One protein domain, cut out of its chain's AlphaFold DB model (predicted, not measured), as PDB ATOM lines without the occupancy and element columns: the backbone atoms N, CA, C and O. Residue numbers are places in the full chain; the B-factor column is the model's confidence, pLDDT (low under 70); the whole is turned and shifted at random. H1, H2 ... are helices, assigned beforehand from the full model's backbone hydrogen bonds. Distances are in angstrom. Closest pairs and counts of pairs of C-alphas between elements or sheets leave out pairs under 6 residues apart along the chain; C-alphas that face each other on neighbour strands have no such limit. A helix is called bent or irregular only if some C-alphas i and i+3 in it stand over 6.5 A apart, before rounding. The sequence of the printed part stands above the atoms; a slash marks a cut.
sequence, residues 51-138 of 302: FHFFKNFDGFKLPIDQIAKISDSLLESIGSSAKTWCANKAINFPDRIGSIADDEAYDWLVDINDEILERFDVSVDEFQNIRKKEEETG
ATOM      1  N   PHE A  51     103.810 215.376 197.883       89.31
ATOM      2  CA  PHE A  51     104.873 214.678 198.607       89.31
ATOM      3  C   PHE A  51     104.314 213.825 199.751       89.31
ATOM      4  O   PHE A  51     104.666 212.651 199.883       89.31
ATOM      5  N   HIS A  52     103.409 214.386 200.560       87.50
ATOM      6  CA  HIS A  52     102.777 213.660 201.665       87.50
ATOM      7  C   HIS A  52     101.938 212.476 201.182       87.50
ATOM      8  O   HIS A  52     101.940 211.428 201.825       87.50
ATOM      9  N   PHE A  53     101.250 212.622 200.048       90.94
ATOM     10  CA  PHE A  53     100.488 211.541 199.438       90.94
ATOM     11  C   PHE A  53     101.404 210.405 198.960       90.94
ATOM     12  O   PHE A  53     101.197 209.249 199.342       90.94
ATOM     13  N   PHE A  54     102.449 210.722 198.187       89.12
ATOM     14  CA  PHE A  54     103.347 209.716 197.616       89.12
ATOM     15  C   PHE A  54     104.248 209.040 198.656       89.12
ATOM     16  O   PHE A  54     104.586 207.868 198.495       89.12
ATOM     17  N   LYS A  55     104.581 209.715 199.766       88.31
ATOM     18  CA  LYS A  55     105.392 209.149 200.864       88.31
ATOM     19  C   LYS A  55     104.757 207.929 201.548       88.31
ATOM     20  O   LYS A  55     105.456 207.197 202.245       88.31
ATOM     21  N   ASN A  56     103.467 207.671 201.324       91.56
ATOM     22  CA  ASN A  56     102.792 206.463 201.809       91.56
ATOM     23  C   ASN A  56     103.155 205.196 201.017       91.56
ATOM     24  O   ASN A  56     102.903 204.093 201.495       91.56
ATOM     25  N   PHE A  57     103.729 205.332 199.819       94.19
ATOM     26  CA  PHE A  57     104.107 204.205 198.972       94.19
ATOM     27  C   PHE A  57     105.599 203.909 199.107       94.19
ATOM     28  O   PHE A  57     106.432 204.786 198.875       94.19
ATOM     29  N   ASP A  58     105.950 202.655 199.392       93.62
ATOM     30  CA  ASP A  58     107.349 202.247 199.579       93.62
ATOM     31  C   ASP A  58     108.226 202.531 198.350       93.62
ATOM     32  O   ASP A  58     109.384 202.923 198.493       93.62
ATOM     33  N   GLY A  59     107.659 202.420 197.142       92.56
ATOM     34  CA  GLY A  59     108.360 202.717 195.887       92.56
ATOM     35  C   GLY A  59     108.797 204.178 195.734       92.56
ATOM     36  O   GLY A  59     109.736 204.451 194.994       92.56
ATOM     37  N   PHE A  60     108.157 205.108 196.446       91.56
ATOM     38  CA  PHE A  60     108.554 206.516 196.497       91.56
ATOM     39  C   PHE A  60     109.312 206.841 197.788       91.56
ATOM     40  O   PHE A  60     110.319 207.543 197.764       91.56
ATOM     41  N   LYS A  61     108.877 206.280 198.919       91.56
ATOM     42  CA  LYS A  61     109.476 206.506 200.234       91.56
ATOM     43  C   LYS A  61     110.938 206.060 200.303       91.56
ATOM     44  O   LYS A  61     111.775 206.827 200.764       91.56
ATOM     45  N   LEU A  62     111.256 204.851 199.831       92.94
ATOM     46  CA  LEU A  62     112.611 204.299 199.949       92.94
ATOM     47  C   LEU A  62     113.662 205.134 199.187       92.94
ATOM     48  O   LEU A  62     114.676 205.471 199.800       92.94
ATOM     49  N   PRO A  63     113.447 205.529 197.913       92.12
ATOM     50  CA  PRO A  63     114.369 206.431 197.220       92.12
ATOM     51  C   PRO A  63     114.507 207.802 197.887       92.12
ATOM     52  O   PRO A  63     115.613 208.324 197.983       92.12
ATOM     53  N   ILE A  64     113.411 208.382 198.383       90.56
ATOM     54  CA  ILE A  64     113.447 209.682 199.067       90.56
ATOM     55  C   ILE A  64     114.251 209.604 200.368       90.56
ATOM     56  O   ILE A  64     115.089 210.468 200.615       90.56
ATOM     57  N   ASP A  65     114.065 208.549 201.163       89.31
ATOM     58  CA  ASP A  65     114.834 208.335 202.391       89.31
ATOM     59  C   ASP A  65     116.330 208.114 202.089       89.31
ATOM     60  O   ASP A  65     117.190 208.504 202.877       89.31
ATOM     61  N   GLN A  66     116.666 207.501 200.948       91.56
ATOM     62  CA  GLN A  66     118.055 207.382 200.487       91.56
ATOM     63  C   GLN A  66     118.641 208.736 200.080       91.56
ATOM     64  O   GLN A  66     119.756 209.050 200.490       91.56
ATOM     65  N   ILE A  67     117.897 209.539 199.312       90.31
ATOM     66  CA  ILE A  67     118.320 210.887 198.907       90.31
ATOM     67  C   ILE A  67     118.576 211.750 200.145       90.31
ATOM     68  O   ILE A  67     119.639 212.357 200.227       90.31
ATOM     69  N   ALA A  68     117.664 211.732 201.122       87.50
ATOM     70  CA  ALA A  68     117.806 212.473 202.375       87.50
ATOM     71  C   ALA A  68     119.075 212.072 203.147       87.50
ATOM     72  O   ALA A  68     119.875 212.918 203.526       87.50
ATOM     73  N   LYS A  69     119.337 210.766 203.294       88.56
ATOM     74  CA  LYS A  69     120.558 210.282 203.963       88.56
ATOM     75  C   LYS A  69     121.839 210.725 203.256       88.56
ATOM     76  O   LYS A  69     122.826 211.038 203.915       88.56
ATOM     77  N   ILE A  70     121.839 210.721 201.922       91.00
ATOM     78  CA  ILE A  70     122.991 211.168 201.132       91.00
ATOM     79  C   ILE A  70     123.180 212.682 201.280       91.00
ATOM     80  O   ILE A  70     124.313 213.125 201.462       91.00
ATOM     81  N   SER A  71     122.101 213.471 201.225       89.19
ATOM     82  CA  SER A  71     122.187 214.922 201.412       89.19
ATOM     83  C   SER A  71     122.670 215.291 202.809       89.19
ATOM     84  O   SER A  71     123.547 216.141 202.923       89.19
ATOM     85  N   ASP A  72     122.182 214.611 203.849       86.06
ATOM     86  CA  ASP A  72     122.592 214.859 205.235       86.06
ATOM     87  C   ASP A  72     124.088 214.578 205.415       86.06
ATOM     88  O   ASP A  72     124.823 215.418 205.928       86.06
ATOM     89  N   SER A  73     124.575 213.445 204.894       88.69
ATOM     90  CA  SER A  73     126.001 213.100 204.941       88.69
ATOM     91  C   SER A  73     126.881 214.098 204.173       88.69
ATOM     92  O   SER A  73     128.000 214.405 204.596       88.69
ATOM     93  N   LEU A  74     126.391 214.640 203.053       89.62
ATOM     94  CA  LEU A  74     127.108 215.669 202.302       89.62
ATOM     95  C   LEU A  74     127.192 216.984 203.091       89.62
ATOM     96  O   LEU A  74     128.262 217.588 203.150       89.62
ATOM     97  N   LEU A  75     126.088 217.416 203.705       87.62
ATOM     98  CA  LEU A  75     126.046 218.629 204.524       87.62
ATOM     99  C   LEU A  75     126.907 218.491 205.785       87.62
ATOM    100  O   LEU A  75     127.625 219.425 206.139       87.62
ATOM    101  N   GLU A  76     126.940 217.306 206.395       86.38
ATOM    102  CA  GLU A  76     127.845 216.972 207.499       86.38
ATOM    103  C   GLU A  76     129.321 217.060 207.082       86.38
ATOM    104  O   GLU A  76     130.145 217.635 207.803       86.38
ATOM    105  N   SER A  77     129.663 216.555 205.893       87.81
ATOM    106  CA  SER A  77     131.010 216.667 205.324       87.81
ATOM    107  C   SER A  77     131.405 218.128 205.081       87.81
ATOM    108  O   SER A  77     132.492 218.557 205.479       87.81
ATOM    109  N   ILE A  78     130.495 218.929 204.513       86.38
ATOM    110  CA  ILE A  78     130.698 220.370 204.307       86.38
ATOM    111  C   ILE A  78     130.900 221.082 205.653       86.38
ATOM    112  O   ILE A  78     131.894 221.793 205.815       86.38
ATOM    113  N   GLY A  79     130.035 220.849 206.644       83.62
ATOM    114  CA  GLY A  79     130.159 221.436 207.982       83.62
ATOM    115  C   GLY A  79     131.442 221.018 208.705       83.62
ATOM    116  O   GLY A  79     132.118 221.840 209.320       83.62
ATOM    117  N   SER A  80     131.861 219.760 208.562       82.44
ATOM    118  CA  SER A  80     133.129 219.266 209.113       82.44
ATOM    119  C   SER A  80     134.340 219.930 208.457       82.44
ATOM    120  O   SER A  80     135.325 220.249 209.134       82.44
ATOM    121  N   SER A  81     134.252 220.184 207.147       79.94
ATOM    122  CA  SER A  81     135.268 220.916 206.389       79.94
ATOM    123  C   SER A  81     135.320 222.402 206.748       79.94
ATOM    124  O   SER A  81     136.363 223.016 206.559       79.94
ATOM    125  N   ALA A  82     134.263 222.971 207.348       74.94
ATOM    126  CA  ALA A  82     134.209 224.378 207.753       74.94
ATOM    127  C   ALA A  82     135.391 224.795 208.629       74.94
ATOM    128  O   ALA A  82     135.846 225.922 208.546       74.94
ATOM    129  N   LYS A  83     136.003 223.892 209.400       68.62
ATOM    130  CA  LYS A  83     137.215 224.221 210.174       68.62
ATOM    131  C   LYS A  83     138.395 224.699 209.315       68.62
ATOM    132  O   LYS A  83     139.247 225.417 209.831       68.62
ATOM    133  N   THR A  84     138.481 224.301 208.043       68.62
ATOM    134  CA  THR A  84     139.576 224.719 207.148       68.62
ATOM    135  C   THR A  84     139.372 226.132 206.614       68.62
ATOM    136  O   THR A  84     140.342 226.842 206.357       68.62
ATOM    137  N   TRP A  85     138.119 226.562 206.500       69.69
ATOM    138  CA  TRP A  85     137.735 227.843 205.930       69.69
ATOM    139  C   TRP A  85     136.852 228.675 206.867       69.69
ATOM    140  O   TRP A  85     136.268 229.631 206.405       69.69
ATOM    141  N   CYS A  86     136.804 228.388 208.171       65.94
ATOM    142  CA  CYS A  86     136.158 229.180 209.225       65.94
ATOM    143  C   CYS A  86     137.123 229.229 210.414       65.94
ATOM    144  O   CYS A  86     137.410 228.228 211.067       65.94
ATOM    145  N   ALA A  87     137.671 230.407 210.698       58.25
ATOM    146  CA  ALA A  87     138.906 230.548 211.465       58.25
ATOM    147  C   ALA A  87     138.712 230.317 212.970       58.25
ATOM    148  O   ALA A  87     139.704 230.156 213.674       58.25
ATOM    149  N   ASN A  88     137.472 230.335 213.480       56.50
ATOM    150  CA  ASN A  88     137.211 230.371 214.924       56.50
ATOM    151  C   ASN A  88     135.901 229.691 215.381       56.50
ATOM    152  O   ASN A  88     135.582 229.758 216.569       56.50
ATOM    153  N   LYS A  89     135.127 229.047 214.494       63.22
ATOM    154  CA  LYS A  89     133.858 228.386 214.853       63.22
ATOM    155  C   LYS A  89     133.718 227.083 214.066       63.22
ATOM    156  O   LYS A  89     133.679 227.104 212.842       63.22
ATOM    157  N   ALA A  90     133.657 225.952 214.767       64.94
ATOM    158  CA  ALA A  90     133.194 224.709 214.160       64.94
ATOM    159  C   ALA A  90     131.672 224.815 214.014       64.94
ATOM    160  O   ALA A  90     130.967 224.872 215.021       64.94
ATOM    161  N   ILE A  91     131.188 224.913 212.779       74.06
ATOM    162  CA  ILE A  91     129.759 224.982 212.463       74.06
ATOM    163  C   ILE A  91     129.357 223.583 211.982       74.06
ATOM    164  O   ILE A  91     129.327 223.293 210.788       74.06
ATOM    165  N   ASN A  92     129.170 222.666 212.934       80.69
ATOM    166  CA  ASN A  92     128.824 221.278 212.625       80.69
ATOM    167  C   ASN A  92     127.361 221.190 212.197       80.69
ATOM    168  O   ASN A  92     126.520 221.897 212.748       80.69
ATOM    169  N   PHE A  93     127.084 220.310 211.241       82.75
ATOM    170  CA  PHE A  93     125.716 220.009 210.849       82.75
ATOM    171  C   PHE A  93     124.968 219.319 212.010       82.75
ATOM    172  O   PHE A  93     125.609 218.570 212.754       82.75
ATOM    173  N   PRO A  94     123.660 219.563 212.211       80.38
ATOM    174  CA  PRO A  94     122.924 219.011 213.349       80.38
ATOM    175  C   PRO A  94     122.764 217.480 213.276       80.38
ATOM    176  O   PRO A  94     122.277 216.934 212.283       80.38
ATOM    177  N   ASP A  95     123.108 216.781 214.362       66.69
ATOM    178  CA  ASP A  95     122.949 215.327 214.496       66.69
ATOM    179  C   ASP A  95     121.480 214.970 214.799       66.69
ATOM    180  O   ASP A  95     121.106 214.800 215.961       66.69
ATOM    181  N   ARG A  96     120.678 214.801 213.734       59.09
ATOM    182  CA  ARG A  96     119.244 214.405 213.663       59.09
ATOM    183  C   ARG A  96     118.305 215.562 213.327       59.09
ATOM    184  O   ARG A  96     117.669 216.131 214.205       59.09
ATOM    185  N   ILE A  97     118.074 215.749 212.031       61.19
ATOM    186  CA  ILE A  97     116.885 216.440 211.522       61.19
ATOM    187  C   ILE A  97     115.690 215.506 211.750       61.19
ATOM    188  O   ILE A  97     115.392 214.612 210.953       61.19
ATOM    189  N   GLY A  98     115.068 215.618 212.921       55.12
ATOM    190  CA  GLY A  98     113.943 214.770 213.322       55.12
ATOM    191  C   GLY A  98     112.609 215.255 212.755       55.12
ATOM    192  O   GLY A  98     111.639 214.494 212.724       55.12
ATOM    193  N   SER A  99     112.550 216.509 212.302       55.19
ATOM    194  CA  SER A  99     111.332 217.179 211.859       55.19
ATOM    195  C   SER A  99     111.616 218.190 210.746       55.19
ATOM    196  O   SER A  99     112.619 218.889 210.755       55.19
ATOM    197  N   ILE A 100     110.667 218.324 209.814       49.72
ATOM    198  CA  ILE A 100     110.637 219.348 208.748       49.72
ATOM    199  C   ILE A 100     110.583 220.790 209.308       49.72
ATOM    200  O   ILE A 100     110.772 221.742 208.559       49.72
ATOM    201  N   ALA A 101     110.344 220.949 210.613       52.84
ATOM    202  CA  ALA A 101     110.312 222.226 211.324       52.84
ATOM    203  C   ALA A 101     111.567 222.488 212.182       52.84
ATOM    204  O   ALA A 101     111.497 223.287 213.110       52.84
ATOM    205  N   ASP A 102     112.682 221.789 211.936       61.09
ATOM    206  CA  ASP A 102     113.936 222.091 212.632       61.09
ATOM    207  C   ASP A 102     114.550 223.376 212.065       61.09
ATOM    208  O   ASP A 102     115.334 223.359 211.110       61.09
ATOM    209  N   ASP A 103     114.202 224.493 212.710       68.38
ATOM    210  CA  ASP A 103     114.839 225.803 212.547       68.38
ATOM    211  C   ASP A 103     116.376 225.696 212.657       68.38
ATOM    212  O   ASP A 103     117.097 226.448 212.017       68.38
ATOM    213  N   GLU A 104     116.893 224.685 213.364       77.38
ATOM    214  CA  GLU A 104     118.324 224.449 213.577       77.38
ATOM    215  C   GLU A 104     119.114 224.150 212.287       77.38
ATOM    216  O   GLU A 104     120.239 224.626 212.130       77.38
ATOM    217  N   ALA A 105     118.548 223.406 211.327       80.31
ATOM    218  CA  ALA A 105     119.227 223.138 210.051       80.31
ATOM    219  C   ALA A 105     119.247 224.380 209.144       80.31
ATOM    220  O   ALA A 105     120.212 224.613 208.409       80.31
ATOM    221  N   TYR A 106     118.189 225.191 209.213       84.00
ATOM    222  CA  TYR A 106     118.116 226.467 208.509       84.00
ATOM    223  C   TYR A 106     119.069 227.496 209.129       84.00
ATOM    224  O   TYR A 106     119.832 228.131 208.403       84.00
ATOM    225  N   ASP A 107     119.097 227.592 210.457       85.50
ATOM    226  CA  ASP A 107     120.021 228.437 211.211       85.50
ATOM    227  C   ASP A 107     121.476 228.057 210.920       85.50
ATOM    228  O   ASP A 107     122.307 228.933 210.678       85.50
ATOM    229  N   TRP A 108     121.785 226.756 210.851       87.12
ATOM    230  CA  TRP A 108     123.101 226.267 210.434       87.12
ATOM    231  C   TRP A 108     123.475 226.744 209.025       87.12
ATOM    232  O   TRP A 108     124.594 227.214 208.806       87.12
ATOM    233  N   LEU A 109     122.545 226.660 208.067       87.62
ATOM    234  CA  LEU A 109     122.781 227.103 206.692       87.62
ATOM    235  C   LEU A 109     123.011 228.619 206.615       87.62
ATOM    236  O   LEU A 109     123.889 229.066 205.876       87.62
ATOM    237  N   VAL A 110     122.240 229.408 207.365       88.69
ATOM    238  CA  VAL A 110     122.413 230.866 207.445       88.69
ATOM    239  C   VAL A 110     123.775 231.207 208.052       88.69
ATOM    240  O   VAL A 110     124.518 231.981 207.455       88.69
ATOM    241  N   ASP A 111     124.148 230.569 209.165       86.69
ATOM    242  CA  ASP A 111     125.450 230.747 209.823       86.69
ATOM    243  C   ASP A 111     126.630 230.451 208.876       86.69
ATOM    244  O   ASP A 111     127.634 231.167 208.876       86.69
ATOM    245  N   ILE A 112     126.519 229.386 208.075       86.75
ATOM    246  CA  ILE A 112     127.512 228.997 207.065       86.75
ATOM    247  C   ILE A 112     127.601 230.042 205.951       86.75
ATOM    248  O   ILE A 112     128.702 230.463 205.596       86.75
ATOM    249  N   ASN A 113     126.461 230.477 205.410       89.56
ATOM    250  CA  ASN A 113     126.429 231.467 204.337       89.56
ATOM    251  C   ASN A 113     127.006 232.815 204.785       89.56
ATOM    252  O   ASN A 113     127.787 233.406 204.041       89.56
ATOM    253  N   ASP A 114     126.675 233.273 205.994       89.19
ATOM    254  CA  ASP A 114     127.189 234.530 206.544       89.19
ATOM    255  C   ASP A 114     128.722 234.519 206.650       89.19
ATOM    256  O   ASP A 114     129.372 235.489 206.269       89.19
ATOM    257  N   GLU A 115     129.326 233.414 207.098       86.50
ATOM    258  CA  GLU A 115     130.788 233.292 207.188       86.50
ATOM    259  C   GLU A 115     131.456 233.221 205.800       86.50
ATOM    260  O   GLU A 115     132.520 233.814 205.609       86.50
ATOM    261  N   ILE A 116     130.844 232.547 204.809       87.31
ATOM    262  CA  ILE A 116     131.346 232.557 203.417       87.31
ATOM    263  C   ILE A 116     131.347 233.985 202.869       87.31
ATOM    264  O   ILE A 116     132.335 234.421 202.276       87.31
ATOM    265  N   LEU A 117     130.240 234.706 203.056       88.94
ATOM    266  CA  LEU A 117     130.075 236.060 202.537       88.94
ATOM    267  C   LEU A 117     131.001 237.053 203.247       88.94
ATOM    268  O   LEU A 117     131.660 237.834 202.568       88.94
ATOM    269  N   GLU A 118     131.148 236.971 204.572       87.50
ATOM    270  CA  GLU A 118     132.088 237.815 205.327       87.50
ATOM    271  C   GLU A 118     133.529 237.622 204.830       87.50
ATOM    272  O   GLU A 118     134.281 238.584 204.671       87.50
ATOM    273  N   ARG A 119     133.919 236.384 204.515       84.75
ATOM    274  CA  ARG A 119     135.243 236.094 203.948       84.75
ATOM    275  C   ARG A 119     135.422 236.634 202.553       84.75
ATOM    276  O   ARG A 119     136.484 237.168 202.246       84.75
ATOM    277  N   PHE A 120     134.405 236.465 201.719       87.88
ATOM    278  CA  PHE A 120     134.419 237.014 200.380       87.88
ATOM    279  C   PHE A 120     134.595 238.534 200.426       87.88
ATOM    280  O   PHE A 120     135.486 239.044 199.753       87.88
ATOM    281  N   ASP A 121     133.840 239.232 201.276       87.69
ATOM    282  CA  ASP A 121     133.952 240.683 201.451       87.69
ATOM    283  C   ASP A 121     135.364 241.091 201.892       87.69
ATOM    284  O   ASP A 121     135.970 241.967 201.278       87.69
ATOM    285  N   VAL A 122     135.946 240.400 202.881       83.75
ATOM    286  CA  VAL A 122     137.327 240.657 203.330       83.75
ATOM    287  C   VAL A 122     138.339 240.455 202.197       83.75
ATOM    288  O   VAL A 122     139.222 241.293 202.006       83.75
ATOM    289  N   SER A 123     138.223 239.367 201.431       81.25
ATOM    290  CA  SER A 123     139.112 239.104 200.293       81.25
ATOM    291  C   SER A 123     138.943 240.134 199.175       81.25
ATOM    292  O   SER A 123     139.925 240.536 198.550       81.25
ATOM    293  N   VAL A 124     137.715 240.589 198.923       86.12
ATOM    294  CA  VAL A 124     137.432 241.636 197.938       86.12
ATOM    295  C   VAL A 124     138.006 242.977 198.389       86.12
ATOM    296  O   VAL A 124     138.632 243.658 197.577       86.12
ATOM    297  N   ASP A 125     137.863 243.342 199.662       86.00
ATOM    298  CA  ASP A 125     138.433 244.567 200.231       86.00
ATOM    299  C   ASP A 125     139.966 244.563 200.162       86.00
ATOM    300  O   ASP A 125     140.584 245.564 199.781       86.00
ATOM    301  N   GLU A 126     140.601 243.434 200.487       83.12
ATOM    302  CA  GLU A 126     142.049 243.265 200.361       83.12
ATOM    303  C   GLU A 126     142.501 243.427 198.908       83.12
ATOM    304  O   GLU A 126     143.415 244.206 198.625       83.12
ATOM    305  N   PHE A 127     141.813 242.769 197.975       80.00
ATOM    306  CA  PHE A 127     142.099 242.877 196.550       80.00
ATOM    307  C   PHE A 127     141.933 244.309 196.024       80.00
ATOM    308  O   PHE A 127     142.786 244.804 195.285       80.00
ATOM    309  N   GLN A 128     140.875 245.013 196.433       81.62
ATOM    310  CA  GLN A 128     140.672 246.418 196.074       81.62
ATOM    311  C   GLN A 128     141.767 247.319 196.655       81.62
ATOM    312  O   GLN A 128     142.238 248.229 195.974       81.62
ATOM    313  N   ASN A 129     142.205 247.067 197.891       76.81
ATOM    314  CA  ASN A 129     143.286 247.815 198.528       76.81
ATOM    315  C   ASN A 129     144.632 247.596 197.819       76.81
ATOM    316  O   ASN A 129     145.384 248.552 197.636       76.81
ATOM    317  N   ILE A 130     144.926 246.362 197.395       74.44
ATOM    318  CA  ILE A 130     146.107 246.053 196.578       74.44
ATOM    319  C   ILE A 130     146.025 246.829 195.265       74.44
ATOM    320  O   ILE A 130     146.913 247.634 194.998       74.44
ATOM    321  N   ARG A 131     144.921 246.699 194.519       74.12
ATOM    322  CA  ARG A 131     144.741 247.389 193.235       74.12
ATOM    323  C   ARG A 131     144.882 248.905 193.359       74.12
ATOM    324  O   ARG A 131     145.575 249.533 192.570       74.12
ATOM    325  N   LYS A 132     144.277 249.507 194.385       79.00
ATOM    326  CA  LYS A 132     144.388 250.949 194.630       79.00
ATOM    327  C   LYS A 132     145.837 251.373 194.895       79.00
ATOM    328  O   LYS A 132     146.281 252.387 194.369       79.00
ATOM    329  N   LYS A 133     146.596 250.588 195.668       74.94
ATOM    330  CA  LYS A 133     148.028 250.841 195.895       74.94
ATOM    331  C   LYS A 133     148.849 250.676 194.616       74.94
ATOM    332  O   LYS A 133     149.778 251.452 194.408       74.94
ATOM    333  N   GLU A 134     148.525 249.703 193.769       73.38
ATOM    334  CA  GLU A 134     149.170 249.520 192.463       73.38
ATOM    335  C   GLU A 134     148.911 250.709 191.532       73.38
ATOM    336  O   GLU A 134     149.847 251.217 190.916       73.38
ATOM    337  N   GLU A 135     147.667 251.194 191.477       72.69
ATOM    338  CA  GLU A 135     147.255 252.359 190.687       72.69
ATOM    339  C   GLU A 135     147.908 253.657 191.192       72.69
ATOM    340  O   GLU A 135     148.368 254.468 190.390       72.69
ATOM    341  N   GLU A 136     148.018 253.841 192.513       71.94
ATOM    342  CA  GLU A 136     148.679 255.003 193.128       71.94
ATOM    343  C   GLU A 136     150.214 254.968 192.982       71.94
ATOM    344  O   GLU A 136     150.850 256.020 192.895       71.94
ATOM    345  N   THR A 137     150.822 253.777 192.938       64.12
ATOM    346  CA  THR A 137     152.290 253.600 192.897       64.12
ATOM    347  C   THR A 137     152.821 253.321 191.481       64.12
ATOM    348  O   THR A 137     154.030 253.376 191.249       64.12
ATOM    349  N   GLY A 138     151.946 253.010 190.519       52.09
ATOM    350  CA  GLY A 138     152.301 252.646 189.142       52.09
ATOM    351  C   GLY A 138     153.083 251.330 189.012       52.09
ATOM    352  O   GLY A 138     153.720 251.095 187.985       52.09
TER     353      GLY A 138
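This is residues 51 to 138 of the 302 residues of the protein "PMC2NT domain-containing protein" of Gossypium raimondii (UniProt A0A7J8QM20). Two long helices, H2 and H3, are set off lengthwise from each other and run in broadly the same direction, and a long loop, residues 86 to 102, folds back from the end of H2 to the start of H3. The short H1 sits at the beginning of H2, and at the other end the free part of H3, residues 120 to 137, sticks out as an arm. The printed part has 88 residues with three named helices, H1, H2 and H3 in that order, and no named strand; its class is all helix. The whole is extended, with a radius of gyration of the C-alphas of 20.1 A, and spans 69 by 24 by 20 A.

H1, residues 51 to 54, is close to but not clearly touching H2, residues 58 to 85; their closest C-alphas, those of Phe 54 and Phe 60, are 6.2 A apart. A tight link of 3 residues joins the two. H2 and H3, residues 103 to 137, are near each other, with 12 pairs of C-alphas within 10 A and the closest at 8.1 A. H1 and H3 are apart. In H3 every O i to N i+4 pair is within hydrogen-bond range, in H2 20 of 24 are, and H1 is too short for such a pair.

H1 begins at C-alpha 51, (104.873, 214.678, 198.607), and is 5.3 A long. H2 measures 40.2 A from C-alpha 58 to C-alpha 85, (137.735, 227.843, 205.930); it is only just irregular, with C-alphas 80 and 83 6.51 A apart. H3 measures 50.6 A and ends at C-alpha 137, (152.290, 253.600, 192.897).

The C-alphas of Phe 57 and Thr 137, the two farthest apart, are 69.3 A from each other. Residues 66 to 71 of H2 and residues 120 to 138 stand free; without them the body spans 45 by 19 by 19 A. The printed part has no cut, and the link from H2 to H3, 17 residues, is long. The mean pLDDT of the printed part is 80.1, and residues 83 to 90, 95 to 103 and 137 to 138 are under 70.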